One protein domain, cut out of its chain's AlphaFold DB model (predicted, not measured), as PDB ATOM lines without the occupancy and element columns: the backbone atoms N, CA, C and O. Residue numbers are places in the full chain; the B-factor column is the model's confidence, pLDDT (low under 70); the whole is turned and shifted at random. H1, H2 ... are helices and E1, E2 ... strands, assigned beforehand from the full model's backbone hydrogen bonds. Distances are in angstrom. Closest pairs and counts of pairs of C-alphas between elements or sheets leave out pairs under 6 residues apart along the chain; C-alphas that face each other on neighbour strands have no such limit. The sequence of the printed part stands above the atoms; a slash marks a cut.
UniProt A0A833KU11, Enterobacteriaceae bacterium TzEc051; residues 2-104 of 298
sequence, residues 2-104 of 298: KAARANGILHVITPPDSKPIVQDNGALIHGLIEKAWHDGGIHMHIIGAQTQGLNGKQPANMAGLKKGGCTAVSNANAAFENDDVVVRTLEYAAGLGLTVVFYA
ATOM      1  N   LYS A   2     -10.828  25.173   8.236       92.31
ATOM      2  CA  LYS A   2     -10.575  26.627   8.125       92.31
ATOM      3  C   LYS A   2     -11.766  27.521   8.488       92.31
ATOM      4  O   LYS A   2     -11.599  28.456   9.261       92.31
ATOM      5  N   ALA A   3     -12.958  27.208   7.973       93.69
ATOM      6  CA  ALA A   3     -14.172  27.977   8.259       93.69
ATOM      7  C   ALA A   3     -14.544  27.976   9.753       93.69
ATOM      8  O   ALA A   3     -14.926  29.011  10.278       93.69
ATOM      9  N   ALA A   4     -14.384  26.847  10.452       94.56
ATOM     10  CA  ALA A   4     -14.619  26.778  11.894       94.56
ATOM     11  C   ALA A   4     -13.620  27.672  12.651       94.56
ATOM     12  O   ALA A   4     -14.025  28.559  13.400       94.56
ATOM     13  N   ARG A   5     -12.319  27.515  12.370       93.62
ATOM     14  CA  ARG A   5     -11.242  28.274  13.027       93.62
ATOM     15  C   ARG A   5     -11.387  29.784  12.832       93.62
ATOM     16  O   ARG A   5     -11.240  30.531  13.794       93.62
ATOM     17  N   ALA A   6     -11.694  30.222  11.609       94.06
ATOM     18  CA  ALA A   6     -11.887  31.635  11.277       94.06
ATOM     19  C   ALA A   6     -13.047  32.281  12.053       94.06
ATOM     20  O   ALA A   6     -13.022  33.484  12.283       94.06
ATOM     21  N   ASN A   7     -14.021  31.478  12.490       94.06
ATOM     22  CA  ASN A   7     -15.182  31.921  13.260       94.06
ATOM     23  C   ASN A   7     -15.087  31.562  14.753       94.06
ATOM     24  O   ASN A   7     -16.098  31.480  15.445       94.06
ATOM     25  N   GLY A   8     -13.872  31.324  15.261       91.31
ATOM     26  CA  GLY A   8     -13.627  31.090  16.687       91.31
ATOM     27  C   GLY A   8     -13.987  29.688  17.188       91.31
ATOM     28  O   GLY A   8     -13.947  29.444  18.390       91.31
ATOM     29  N   ILE A   9     -14.305  28.745  16.298       93.75
ATOM     30  CA  ILE A   9     -14.636  27.364  16.659       93.75
ATOM     31  C   ILE A   9     -13.379  26.506  16.525       93.75
ATOM     32  O   ILE A   9     -12.904  26.225  15.422       93.75
ATOM     33  N   LEU A  10     -12.831  26.095  17.669       93.88
ATOM     34  CA  LEU A  10     -11.626  25.268  17.732       93.88
ATOM     35  C   LEU A  10     -11.940  23.768  17.840       93.88
ATOM     36  O   LEU A  10     -11.242  22.968  17.225       93.88
ATOM     37  N   HIS A  11     -12.986  23.393  18.580       94.62
ATOM     38  CA  HIS A  11     -13.409  22.002  18.746       94.62
ATOM     39  C   HIS A  11     -14.633  21.711  17.884       94.62
ATOM     40  O   HIS A  11     -15.618  22.447  17.934       94.62
ATOM     41  N   VAL A  12     -14.582  20.635  17.101       95.19
ATOM     42  CA  VAL A  12     -15.678  20.223  16.215       95.19
ATOM     43  C   VAL A  12     -15.977  18.751  16.441       95.19
ATOM     44  O   VAL A  12     -15.082  17.918  16.334       95.19
ATOM     45  N   ILE A  13     -17.239  18.433  16.724       95.44
ATOM     46  CA  ILE A  13     -17.728  17.060  16.858       95.44
ATOM     47  C   ILE A  13     -18.477  16.697  15.576       95.44
ATOM     48  O   ILE A  13     -19.356  17.449  15.159       95.44
ATOM     49  N   THR A  14     -18.139  15.571  14.949       93.88
ATOM     50  CA  THR A  14     -18.815  15.105  13.730       93.88
ATOM     51  C   THR A  14     -19.652  13.847  13.987       93.88
ATOM     52  O   THR A  14     -19.165  12.940  14.675       93.88
ATOM     53  N   PRO A  15     -20.868  13.748  13.413       94.75
ATOM     54  CA  PRO A  15     -21.641  12.507  13.388       94.75
ATOM     55  C   PRO A  15     -20.934  11.390  12.581       94.75
ATOM     56  O   PRO A  15     -19.963  11.659  11.864       94.75
ATOM     57  N   PRO A  16     -21.374  10.123  12.716       94.44
ATOM     58  CA  PRO A  16     -20.694   8.963  12.122       94.44
ATOM     59  C   PRO A  16     -20.964   8.736  10.627       94.44
ATOM     60  O   PRO A  16     -20.392   7.816  10.039       94.44
ATOM     61  N   ASP A  17     -21.837   9.527  10.012       92.94
ATOM     62  CA  ASP A  17     -22.375   9.371   8.653       92.94
ATOM     63  C   ASP A  17     -21.487   9.977   7.551       92.94
ATOM     64  O   ASP A  17     -21.915  10.183   6.411       92.94
ATOM     65  N   SER A  18     -20.206  10.197   7.855       88.44
ATOM     66  CA  SER A  18     -19.198  10.515   6.846       88.44
ATOM     67  C   SER A  18     -19.049   9.394   5.809       88.44
ATOM     68  O   SER A  18     -19.489   8.258   5.990       88.44
ATOM     69  N   LYS A  19     -18.362   9.695   4.701       86.88
ATOM     70  CA  LYS A  19     -17.986   8.705   3.681       86.88
ATOM     71  C   LYS A  19     -16.458   8.560   3.659       86.88
ATOM     72  O   LYS A  19     -15.795   9.486   3.190       86.88
ATOM     73  N   PRO A  20     -15.881   7.436   4.134       88.00
ATOM     74  CA  PRO A  20     -16.537   6.250   4.705       88.00
ATOM     75  C   PRO A  20     -17.129   6.483   6.110       88.00
ATOM     76  O   PRO A  20     -16.725   7.412   6.811       88.00
ATOM     77  N   ILE A  21     -18.069   5.614   6.505       91.12
ATOM     78  CA  ILE A  21     -18.712   5.618   7.831       91.12
ATOM     79  C   ILE A  21     -17.684   5.230   8.897       91.12
ATOM     80  O   ILE A  21     -16.909   4.287   8.707       91.12
ATOM     81  N   VAL A  22     -17.708   5.902  10.048       88.44
ATOM     82  CA  VAL A  22     -16.803   5.603  11.169       88.44
ATOM     83  C   VAL A  22     -17.386   4.488  12.045       88.44
ATOM     84  O   VAL A  22     -18.082   4.758  13.018       88.44
ATOM     85  N   GLN A  23     -17.121   3.221  11.713       83.94
ATOM     86  CA  GLN A  23     -17.806   2.066  12.333       83.94
ATOM     87  C   GLN A  23     -16.913   1.020  13.021       83.94
ATOM     88  O   GLN A  23     -17.410   0.234  13.828       83.94
ATOM     89  N   ASP A  24     -15.619   0.957  12.712       75.75
ATOM     90  CA  ASP A  24     -14.784  -0.187  13.107       75.75
ATOM     91  C   ASP A  24     -13.325   0.142  13.444       75.75
ATOM     92  O   ASP A  24     -12.734  -0.525  14.298       75.75
ATOM     93  N   ASN A  25     -12.738   1.147  12.792       71.88
ATOM     94  CA  ASN A  25     -11.293   1.319  12.775       71.88
ATOM     95  C   ASN A  25     -10.815   2.587  13.498       71.88
ATOM     96  O   ASN A  25     -11.005   3.710  13.027       71.88
ATOM     97  N   GLY A  26     -10.074   2.392  14.594       69.75
ATOM     98  CA  GLY A  26      -9.358   3.464  15.285       69.75
ATOM     99  C   GLY A  26      -8.371   4.222  14.388       69.75
ATOM    100  O   GLY A  26      -8.209   5.424  14.560       69.75
ATOM    101  N   ALA A  27      -7.747   3.581  13.397       77.69
ATOM    102  CA  ALA A  27      -6.813   4.250  12.486       77.69
ATOM    103  C   ALA A  27      -7.505   5.280  11.575       77.69
ATOM    104  O   ALA A  27      -6.939   6.342  11.321       77.69
ATOM    105  N   LEU A  28      -8.745   5.009  11.136       83.75
ATOM    106  CA  LEU A  28      -9.549   5.984  10.385       83.75
ATOM    107  C   LEU A  28      -9.797   7.237  11.237       83.75
ATOM    108  O   LEU A  28      -9.626   8.353  10.755       83.75
ATOM    109  N   ILE A  29     -10.146   7.043  12.514       87.69
ATOM    110  CA  ILE A  29     -10.378   8.130  13.477       87.69
ATOM    111  C   ILE A  29      -9.120   8.998  13.615       87.69
ATOM    112  O   ILE A  29      -9.205  10.214  13.463       87.69
ATOM    113  N   HIS A  30      -7.948   8.389  13.826       86.69
ATOM    114  CA  HIS A  30      -6.690   9.133  13.956       86.69
ATOM    115  C   HIS A  30      -6.367   9.941  12.693       86.69
ATOM    116  O   HIS A  30      -6.071  11.128  12.794       86.69
ATOM    117  N   GLY A  31      -6.501   9.336  11.507       89.62
ATOM    118  CA  GLY A  31      -6.243  10.029  10.244       89.62
ATOM    119  C   GLY A  31      -7.193  11.205   9.991       89.62
ATOM    120  O   GLY A  31      -6.771  12.239   9.475       89.62
ATOM    121  N   LEU A  32      -8.469  11.091  10.383       90.19
ATOM    122  CA  LEU A  32      -9.430  12.196  10.297       90.19
ATOM    123  C   LEU A  32      -9.067  13.345  11.249       90.19
ATOM    124  O   LEU A  32      -9.095  14.505  10.834       90.19
ATOM    125  N   ILE A  33      -8.681  13.029  12.487       91.19
ATOM    126  CA  ILE A  33      -8.252  14.018  13.487       91.19
ATOM    127  C   ILE A  33      -6.995  14.758  13.012       91.19
ATOM    128  O   ILE A  33      -6.964  15.989  13.016       91.19
ATOM    129  N   GLU A  34      -5.983  14.024  12.550       92.44
ATOM    130  CA  GLU A  34      -4.732  14.588  12.034       92.44
ATOM    131  C   GLU A  34      -4.983  15.472  10.803       92.44
ATOM    132  O   GLU A  34      -4.503  16.606  10.720       92.44
ATOM    133  N   LYS A  35      -5.826  15.008   9.872       92.25
ATOM    134  CA  LYS A  35      -6.228  15.798   8.705       92.25
ATOM    135  C   LYS A  35      -6.952  17.085   9.101       92.25
ATOM    136  O   LYS A  35      -6.702  18.124   8.495       92.25
ATOM    137  N   ALA A  36      -7.846  17.039  10.088       93.06
ATOM    138  CA  ALA A  36      -8.568  18.220  10.558       93.06
ATOM    139  C   ALA A  36      -7.624  19.271  11.164       93.06
ATOM    140  O   ALA A  36      -7.781  20.470  10.899       93.06
ATOM    141  N   TRP A  37      -6.610  18.814  11.906       94.62
ATOM    142  CA  TRP A  37      -5.550  19.666  12.436       94.62
ATOM    143  C   TRP A  37      -4.724  20.310  11.318       94.62
ATOM    144  O   TRP A  37      -4.558  21.527  11.305       94.62
ATOM    145  N   HIS A  38      -4.268  19.540  10.327       94.50
ATOM    146  CA  HIS A  38      -3.478  20.090   9.219       94.50
ATOM    147  C   HIS A  38      -4.276  20.982   8.258       94.50
ATOM    148  O   HIS A  38      -3.713  21.918   7.696       94.50
ATOM    149  N   ASP A  39      -5.573  20.728   8.065       91.81
ATOM    150  CA  ASP A  39      -6.422  21.560   7.204       91.81
ATOM    151  C   ASP A  39      -6.725  22.927   7.832       91.81
ATOM    152  O   ASP A  39      -6.636  23.958   7.162       91.81
ATOM    153  N   GLY A  40      -7.123  22.948   9.107       91.56
ATOM    154  CA  GLY A  40      -7.668  24.156   9.732       91.56
ATOM    155  C   GLY A  40      -7.201  24.455  11.148       91.56
ATOM    156  O   GLY A  40      -7.706  25.415  11.722       91.56
ATOM    157  N   GLY A  41      -6.296  23.659  11.718       94.06
ATOM    158  CA  GLY A  41      -5.851  23.811  13.105       94.06
ATOM    159  C   GLY A  41      -6.989  23.642  14.109       94.06
ATOM    160  O   GLY A  41      -7.064  24.409  15.064       94.06
ATOM    161  N   ILE A  42      -7.914  22.712  13.841       94.94
ATOM    162  CA  ILE A  42      -9.054  22.413  14.717       94.94
ATOM    163  C   ILE A  42      -8.891  21.052  15.394       94.94
ATOM    164  O   ILE A  42      -8.334  20.120  14.811       94.94
ATOM    165  N   HIS A  43      -9.434  20.928  16.600       94.69
ATOM    166  CA  HIS A  43      -9.551  19.674  17.332       94.69
ATOM    167  C   HIS A  43     -10.848  18.973  16.927       94.69
ATOM    168  O   HIS A  43     -11.950  19.377  17.298       94.69
ATOM    169  N   MET A  44     -10.719  17.933  16.105       93.56
ATOM    170  CA  MET A  44     -11.856  17.120  15.687       93.56
ATOM    171  C   MET A  44     -12.115  15.994  16.692       93.56
ATOM    172  O   MET A  44     -11.199  15.301  17.142       93.56
ATOM    173  N   HIS A  45     -13.387  15.793  16.997       93.62
ATOM    174  CA  HIS A  45     -13.914  14.694  17.787       93.62
ATOM    175  C   HIS A  45     -14.962  13.971  16.948       93.62
ATOM    176  O   HIS A  45     -15.679  14.586  16.163       93.62
ATOM    177  N   ILE A  46     -15.038  12.655  17.095       93.62
ATOM    178  CA  ILE A  46     -15.843  11.824  16.206       93.62
ATOM    179  C   ILE A  46     -16.811  11.009  17.049       93.62
ATOM    180  O   ILE A  46     -16.396  10.296  17.967       93.62
ATOM    181  N   ILE A  47     -18.097  11.113  16.723       96.25
ATOM    182  CA  ILE A  47     -19.121  10.182  17.185       96.25
ATOM    183  C   ILE A  47     -18.997   8.928  16.319       96.25
ATOM    184  O   ILE A  47     -18.974   9.015  15.095       96.25
ATOM    185  N   GLY A  48     -18.874   7.764  16.951       96.38
ATOM    186  CA  GLY A  48     -18.783   6.489  16.244       96.38
ATOM    187  C   GLY A  48     -20.153   5.955  15.817       96.38
ATOM    188  O   GLY A  48     -21.182   6.318  16.383       96.38
ATOM    189  N   ALA A  49     -20.193   5.067  14.828       97.12
ATOM    190  CA  ALA A  49     -21.434   4.415  14.428       97.12
ATOM    191  C   ALA A  49     -21.940   3.496  15.548       97.12
ATOM    192  O   ALA A  49     -21.176   2.732  16.140       97.12
ATOM    193  N   GLN A  50     -23.240   3.546  15.825       97.50
ATOM    194  CA  GLN A  50     -23.887   2.667  16.797       97.50
ATOM    195  C   GLN A  50     -24.152   1.282  16.201       97.50
ATOM    196  O   GLN A  50     -23.940   0.264  16.862       97.50
ATOM    197  N   THR A  51     -24.563   1.225  14.934       97.50
ATOM    198  CA  THR A  51     -24.770  -0.032  14.207       97.50
ATOM    199  C   THR A  51     -23.823  -0.154  13.025       97.50
ATOM    200  O   THR A  51     -23.330   0.843  12.489       97.50
ATOM    201  N   GLN A  52     -23.538  -1.390  12.614       95.50
ATOM    202  CA  GLN A  52     -22.660  -1.630  11.475       95.50
ATOM    203  C   GLN A  52     -23.265  -1.025  10.203       95.50
ATOM    204  O   GLN A  52     -24.376  -1.363   9.788       95.50
ATOM    205  N   GLY A  53     -22.516  -0.120   9.584       95.00
ATOM    206  CA  GLY A  53     -22.887   0.619   8.385       95.00
ATOM    207  C   GLY A  53     -24.085   1.539   8.583       95.00
ATOM    208  O   GLY A  53     -24.694   1.911   7.591       95.00
ATOM    209  N   LEU A  54     -24.445   1.853   9.835       96.56
ATOM    210  CA  LEU A  54     -25.680   2.557  10.204       96.56
ATOM    211  C   LEU A  54     -26.967   1.821   9.778       96.56
ATOM    212  O   LEU A  54     -28.040   2.408   9.743       96.56
ATOM    213  N   ASN A  55     -26.888   0.519   9.482       95.81
ATOM    214  CA  ASN A  55     -28.007  -0.249   8.920       95.81
ATOM    215  C   ASN A  55     -29.104  -0.607   9.935       95.81
ATOM    216  O   ASN A  55     -30.095  -1.224   9.553       95.81
ATOM    217  N   GLY A  56     -28.912  -0.324  11.225       96.00
ATOM    218  CA  GLY A  56     -29.950  -0.537  12.231       96.00
ATOM    219  C   GLY A  56     -30.188  -1.998  12.629       96.00
ATOM    220  O   GLY A  56     -31.200  -2.270  13.265       96.00
ATOM    221  N   LYS A  57     -29.297  -2.930  12.251       96.75
ATOM    222  CA  LYS A  57     -29.489  -4.389  12.431       96.75
ATOM    223  C   LYS A  57     -28.666  -5.005  13.554       96.75
ATOM    224  O   LYS A  57     -29.149  -5.853  14.294       96.75
ATOM    225  N   GLN A  58     -27.401  -4.608  13.665       95.06
ATOM    226  CA  GLN A  58     -26.486  -5.149  14.666       95.06
ATOM    227  C   GLN A  58     -25.480  -4.093  15.129       95.06
ATOM    228  O   GLN A  58     -25.139  -3.203  14.340       95.06
ATOM    229  N   PRO A  59     -24.989  -4.180  16.378       94.94
ATOM    230  CA  PRO A  59     -24.020  -3.229  16.905       94.94
ATOM    231  C   PRO A  59     -22.753  -3.140  16.046       94.94
ATOM    232  O   PRO A  59     -22.272  -4.142  15.513       94.94
ATOM    233  N   ALA A  60     -22.185  -1.941  15.938       94.94
ATOM    234  CA  ALA A  60     -20.848  -1.749  15.385       94.94
ATOM    235  C   ALA A  60     -19.762  -2.230  16.373       94.94
ATOM    236  O   ALA A  60     -20.049  -2.587  17.521       94.94
ATOM    237  N   ASN A  61     -18.483  -2.173  15.977       94.44
ATOM    238  CA  ASN A  61     -17.367  -2.442  16.892       94.44
ATOM    239  C   ASN A  61     -17.131  -1.249  17.845       94.44
ATOM    240  O   ASN A  61     -16.098  -0.579  17.796       94.44
ATOM    241  N   MET A  62     -18.095  -0.987  18.736       95.44
ATOM    242  CA  MET A  62     -18.068   0.127  19.693       95.44
ATOM    243  C   MET A  62     -16.851   0.085  20.622       95.44
ATOM    244  O   MET A  62     -16.301   1.126  20.972       95.44
ATOM    245  N   ALA A  63     -16.375  -1.110  20.988       94.75
ATOM    246  CA  ALA A  63     -15.151  -1.262  21.768       94.75
ATOM    247  C   ALA A  63     -13.916  -0.765  20.994       94.75
ATOM    248  O   ALA A  63     -13.058  -0.091  21.564       94.75
ATOM    249  N   GLY A  64     -13.833  -1.064  19.693       93.69
ATOM    250  CA  GLY A  64     -12.810  -0.524  18.794       93.69
ATOM    251  C   GLY A  64     -12.907   0.995  18.644       93.69
ATOM    252  O   GLY A  64     -11.897   1.683  18.778       93.69
ATOM    253  N   LEU A  65     -14.123   1.522  18.464       94.06
ATOM    254  CA  LEU A  65     -14.388   2.964  18.389       94.06
ATOM    255  C   LEU A  65     -13.954   3.688  19.674       94.06
ATOM    256  O   LEU A  65     -13.242   4.690  19.612       94.06
ATOM    257  N   LYS A  66     -14.279   3.130  20.848       93.38
ATOM    258  CA  LYS A  66     -13.833   3.655  22.146       93.38
ATOM    259  C   LYS A  66     -12.309   3.655  22.271       93.38
ATOM    260  O   LYS A  66     -11.734   4.653  22.696       93.38
ATOM    261  N   LYS A  67     -11.638   2.567  21.872       91.94
ATOM    262  CA  LYS A  67     -10.162   2.504  21.838       91.94
ATOM    263  C   LYS A  67      -9.559   3.547  20.891       91.94
ATOM    264  O   LYS A  67      -8.472   4.039  21.161       91.94
ATOM    265  N   GLY A  68     -10.265   3.888  19.813       89.56
ATOM    266  CA  GLY A  68      -9.901   4.961  18.887       89.56
ATOM    267  C   GLY A  68     -10.129   6.377  19.425       89.56
ATOM    268  O   GLY A  68      -9.707   7.327  18.776       89.56
ATOM    269  N   GLY A  69     -10.766   6.534  20.592       90.44
ATOM    270  CA  GLY A  69     -10.999   7.827  21.238       90.44
ATOM    271  C   GLY A  69     -12.422   8.379  21.102       90.44
ATOM    272  O   GLY A  69     -12.658   9.508  21.534       90.44
ATOM    273  N   CYS A  70     -13.374   7.625  20.541       93.69
ATOM    274  CA  CYS A  70     -14.785   8.020  20.557       93.69
ATOM    275  C   CYS A  70     -15.338   7.978  21.989       93.69
ATOM    276  O   CYS A  70     -15.229   6.961  22.678       93.69
ATOM    277  N   THR A  71     -15.979   9.066  22.422       94.56
ATOM    278  CA  THR A  71     -16.700   9.150  23.707       94.56
ATOM    279  C   THR A  71     -18.198   8.888  23.557       94.56
ATOM    280  O   THR A  71     -18.886   8.646  24.550       94.56
ATOM    281  N   ALA A  72     -18.693   8.893  22.319       97.31
ATOM    282  CA  ALA A  72     -20.094   8.708  21.998       97.31
ATOM    283  C   ALA A  72     -20.296   7.895  20.713       97.31
ATOM    284  O   ALA A  72     -19.407   7.827  19.856       97.31
ATOM    285  N   VAL A  73     -21.484   7.302  20.586       97.81
ATOM    286  CA  VAL A  73     -21.954   6.608  19.383       97.81
ATOM    287  C   VAL A  73     -23.339   7.092  18.968       97.81
ATOM    288  O   VAL A  73     -24.104   7.577  19.796       97.81
ATOM    289  N   SER A  74     -23.672   6.963  17.688       98.06
ATOM    290  CA  SER A  74     -24.985   7.322  17.149       98.06
ATOM    291  C   SER A  74     -25.326   6.475  15.933       98.06
ATOM    292  O   SER A  74     -24.432   6.015  15.219       98.06
ATOM    293  N   ASN A  75     -26.615   6.299  15.660       97.31
ATOM    294  CA  ASN A  75     -27.067   5.813  14.359       97.31
ATOM    295  C   ASN A  75     -27.338   6.950  13.354       97.31
ATOM    296  O   ASN A  75     -27.897   6.700  12.290       97.31
ATOM    297  N   ALA A  76     -26.921   8.184  13.674       95.25
ATOM    298  CA  ALA A  76     -27.247   9.391  12.919       95.25
ATOM    299  C   ALA A  76     -28.767   9.462  12.661       95.25
ATOM    300  O   ALA A  76     -29.551   9.186  13.568       95.25
ATOM    301  N   ASN A  77     -29.176   9.775  11.432       91.88
ATOM    302  CA  ASN A  77     -30.580   9.770  11.011       91.88
ATOM    303  C   ASN A  77     -31.047   8.402  10.474       91.88
ATOM    304  O   ASN A  77     -32.155   8.290   9.952       91.88
ATOM    305  N   ALA A  78     -30.212   7.359  10.534       94.19
ATOM    306  CA  ALA A  78     -30.588   6.049  10.024       94.19
ATOM    307  C   ALA A  78     -31.505   5.316  11.015       94.19
ATOM    308  O   ALA A  78     -31.261   5.286  12.224       94.19
ATOM    309  N   ALA A  79     -32.558   4.690  10.490       92.81
ATOM    310  CA  ALA A  79     -33.518   3.948  11.295       92.81
ATOM    311  C   ALA A  79     -32.923   2.647  11.854       92.81
ATOM    312  O   ALA A  79     -32.033   2.032  11.260       92.81
ATOM    313  N   PHE A  80     -33.466   2.204  12.984       94.94
ATOM    314  CA  PHE A  80     -33.263   0.846  13.478       94.94
ATOM    315  C   PHE A  80     -34.264  -0.105  12.826       94.94
ATOM    316  O   PHE A  80     -35.381   0.289  12.498       94.94
ATOM    317  N   GLU A  81     -33.874  -1.366  12.651       95.00
ATOM    318  CA  GLU A  81     -34.752  -2.394  12.084       95.00
ATOM    319  C   GLU A  81     -35.931  -2.701  13.017       95.00
ATOM    320  O   GLU A  81     -37.045  -2.944  12.559       95.00
ATOM    321  N   ASN A  82     -35.686  -2.687  14.328       94.62
ATOM    322  CA  ASN A  82     -36.696  -2.858  15.364       94.62
ATOM    323  C   ASN A  82     -36.175  -2.361  16.727       94.62
ATOM    324  O   ASN A  82     -34.980  -2.108  16.905       94.62
ATOM    325  N   ASP A  83     -37.083  -2.256  17.697       95.50
ATOM    326  CA  ASP A  83     -36.790  -1.749  19.040       95.50
ATOM    327  C   ASP A  83     -35.889  -2.688  19.878       95.50
ATOM    328  O   ASP A  83     -35.172  -2.211  20.757       95.50
ATOM    329  N   ASP A  84     -35.846  -4.000  19.594       95.88
ATOM    330  CA  ASP A  84     -34.925  -4.939  20.268       95.88
ATOM    331  C   ASP A  84     -33.462  -4.645  19.896       95.88
ATOM    332  O   ASP A  84     -32.594  -4.627  20.772       95.88
ATOM    333  N   VAL A  85     -33.185  -4.297  18.632       96.50
ATOM    334  CA  VAL A  85     -31.844  -3.838  18.231       96.50
ATOM    335  C   VAL A  85     -31.462  -2.556  18.971       96.50
ATOM    336  O   VAL A  85     -30.317  -2.437  19.416       96.50
ATOM    337  N   VAL A  86     -32.402  -1.618  19.145       97.38
ATOM    338  CA  VAL A  86     -32.145  -0.388  19.909       97.38
ATOM    339  C   VAL A  86     -31.684  -0.760  21.312       97.38
ATOM    340  O   VAL A  86     -30.544  -0.460  21.659       97.38
ATOM    341  N   VAL A  87     -32.501  -1.492  22.076       98.06
ATOM    342  CA  VAL A  87     -32.196  -1.877  23.465       98.06
ATOM    343  C   VAL A  87     -30.834  -2.567  23.574       98.06
ATOM    344  O   VAL A  87     -29.994  -2.120  24.353       98.06
ATOM    345  N   ARG A  88     -30.547  -3.563  22.726       97.25
ATOM    346  CA  ARG A  88     -29.251  -4.271  22.737       97.25
ATOM    347  C   ARG A  88     -28.064  -3.347  22.486       97.25
ATOM    348  O   ARG A  88     -27.011  -3.489  23.106       97.25
ATOM    349  N   THR A  89     -28.201  -2.401  21.558       97.88
ATOM    350  CA  THR A  89     -27.125  -1.438  21.284       97.88
ATOM    351  C   THR A  89     -26.933  -0.449  22.435       97.88
ATOM    352  O   THR A  89     -25.792  -0.066  22.698       97.88
ATOM    353  N   LEU A  90     -28.002  -0.078  23.153       98.56
ATOM    354  CA  LEU A  90     -27.917   0.753  24.358       98.56
ATOM    355  C   LEU A  90     -27.236   0.015  25.509       98.56
ATOM    356  O   LEU A  90     -26.335   0.576  26.126       98.56
ATOM    357  N   GLU A  91     -27.595  -1.246  25.759       98.38
ATOM    358  CA  GLU A  91     -26.943  -2.084  26.773       98.38
ATOM    359  C   GLU A  91     -25.444  -2.235  26.491       98.38
ATOM    360  O   GLU A  91     -24.609  -2.100  27.390       98.38
ATOM    361  N   TYR A  92     -25.080  -2.452  25.223       98.00
ATOM    362  CA  TYR A  92     -23.679  -2.561  24.833       98.00
ATOM    363  C   TYR A  92     -22.919  -1.239  25.024       98.00
ATOM    364  O   TYR A  92     -21.817  -1.234  25.581       98.00
ATOM    365  N   ALA A  93     -23.512  -0.107  24.630       98.25
ATOM    366  CA  ALA A  93     -22.935   1.215  24.868       98.25
ATOM    367  C   ALA A  93     -22.792   1.520  26.372       98.25
ATOM    368  O   ALA A  93     -21.748   2.029  26.791       98.25
ATOM    369  N   ALA A  94     -23.780   1.141  27.191       98.25
ATOM    370  CA  ALA A  94     -23.751   1.288  28.645       98.25
ATOM    371  C   ALA A  94     -22.607   0.482  29.275       98.25
ATOM    372  O   ALA A  94     -21.823   1.037  30.046       98.25
ATOM    373  N   GLY A  95     -22.434  -0.786  28.881       97.94
ATOM    374  CA  GLY A  95     -21.323  -1.630  29.339       97.94
ATOM    375  C   GLY A  95     -19.940  -1.079  28.966       97.94
ATOM    376  O   GLY A  95     -18.953  -1.314  29.665       97.94
ATOM    377  N   LEU A  96     -19.864  -0.288  27.893       97.19
ATOM    378  CA  LEU A  96     -18.656   0.422  27.479       97.19
ATOM    379  C   LEU A  96     -18.554   1.839  28.057       97.19
ATOM    380  O   LEU A  96     -17.531   2.488  27.841       97.19
ATOM    381  N   GLY A  97     -19.550   2.344  28.784       96.31
ATOM    382  CA  GLY A  97     -19.578   3.722  29.282       96.31
ATOM    383  C   GLY A  97     -19.535   4.781  28.173       96.31
ATOM    384  O   GLY A  97     -18.957   5.849  28.382       96.31
ATOM    385  N   LEU A  98     -20.075   4.464  26.995       97.19
ATOM    386  CA  LEU A  98     -20.239   5.394  25.877       97.19
ATOM    387  C   LEU A  98     -21.565   6.148  26.015       97.19
ATOM    388  O   LEU A  98     -22.559   5.583  26.470       97.19
ATOM    389  N   THR A  99     -21.587   7.407  25.584       98.38
ATOM    390  CA  THR A  99     -22.839   8.160  25.429       98.38
ATOM    391  C   THR A  99     -23.502   7.792  24.101       98.38
ATOM    392  O   THR A  99     -22.825   7.713  23.077       98.38
ATOM    393  N   VAL A 100     -24.819   7.597  24.088       98.56
ATOM    394  CA  VAL A 100     -25.590   7.419  22.848       98.56
ATOM    395  C   VAL A 100     -26.218   8.749  22.443       98.56
ATOM    396  O   VAL A 100     -26.937   9.360  23.230       98.56
ATOM    397  N   VAL A 101     -25.940   9.209  21.225       98.56
ATOM    398  CA  VAL A 101     -26.518  10.437  20.665       98.56
ATOM    399  C   VAL A 101     -27.681  10.076  19.751       98.56
ATOM    400  O   VAL A 101     -27.500   9.348  18.771       98.56
ATOM    401  N   PHE A 102     -28.858  10.612  20.052       98.31
ATOM    402  CA  PHE A 102     -30.066  10.456  19.255       98.31
ATOM    403  C   PHE A 102     -30.381  11.740  18.497       98.31
ATOM    404  O   PHE A 102     -30.422  12.815  19.091       98.31
ATOM    405  N   TYR A 103     -30.695  11.593  17.215       97.38
ATOM    406  CA  TYR A 103     -31.409  12.590  16.425       97.38
ATOM    407  C   TYR A 103     -32.849  12.093  16.320       97.38
ATOM    408  O   TYR A 103     -33.147  11.150  15.587       97.38
ATOM    409  N   ALA A 104     -33.703  12.592  17.211       96.56
ATOM    410  CA  ALA A 104     -34.980  11.952  17.493       96.56
ATOM    411  C   ALA A 104     -36.036  12.299  16.439       96.56
ATOM    412  O   ALA A 104     -36.565  13.404  16.404       96.56
TER     413      ALA A 104
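This is residues 2 to 104 of the 298 residues of a protein of Enterobacteriaceae bacterium TzEc051 (UniProt A0A833KU11). Two small halves are joined end to end: in one, H2 packs on E2 of the two-strand sheet E1 E2, with H1 at the far end; in the other, H4 packs on the two-strand sheet E3 E4. H3 lies at the joint, between the near ends of H2 and H4. The printed part has 103 residues, mixed helices and strands in the order H1 E1 H2 E2 H3 E3 H4 E4, and both sheets are parallel. It is compact, with a radius of gyration of the C-alphas of 14.0 A, yet elongated, spanning 44 by 26 by 23 A.

Start at E1, residues 11 to 14, and E2, residues 43 to 46: they are parallel at 23 degrees, with N 12 and O 43 within hydrogen-bond range at 2.9 A. With H2, residues 26 to 40, they form a strand-helix-strand unit, two parallel neighbour strands with a helix between them in the chain; its crossover is right-handed. The closest C-alphas of H2 and E2, Ile 33 and Met 44, are 5.2 A apart. H1, residues 2 to 6, touches residues 39 to 40 of H2 alone, closest at the C-alphas of Lys 2 and Gly 40, 4.1 A. H3, residues 62 to 67, only just touches H2, at residue 26 alone, with 3 pairs of C-alphas within 8 A, the closest Gly 26 and Leu 65 at 5.9 A. Farther on, E3, residues 72 to 74, and E4, residues 99 to 103, are parallel at 33 degrees; N 101 and O 73 are 2.8 A apart, within hydrogen-bond range. H4, residues 83 to 95, makes a second right-handed unit with them, its closest C-alpha to E4 being Ala 93, 7.0 A from Thr 99. In the four helices every O i to N i+4 pair is within hydrogen-bond range.

Find C-alpha 26 at (-9.358, 3.464, 15.285); H2 runs 21.5 A from there to C-alpha 40. H4 runs 18.6 A from C-alpha 83 at (-36.790, -1.749, 19.040), and E4 runs 13.2 A to C-alpha 103 at (-31.409, 12.590, 16.425).

The C-alphas farthest apart, Ala 6 and Asp 84, are 44.2 A apart. The printed part has no cut; the links E1 to H2 and E2 to H3 are long. Of the printed residues of this predicted model, one, Gly 26, has a pLDDT under 70, and the mean pLDDT of the printed part is 93.5.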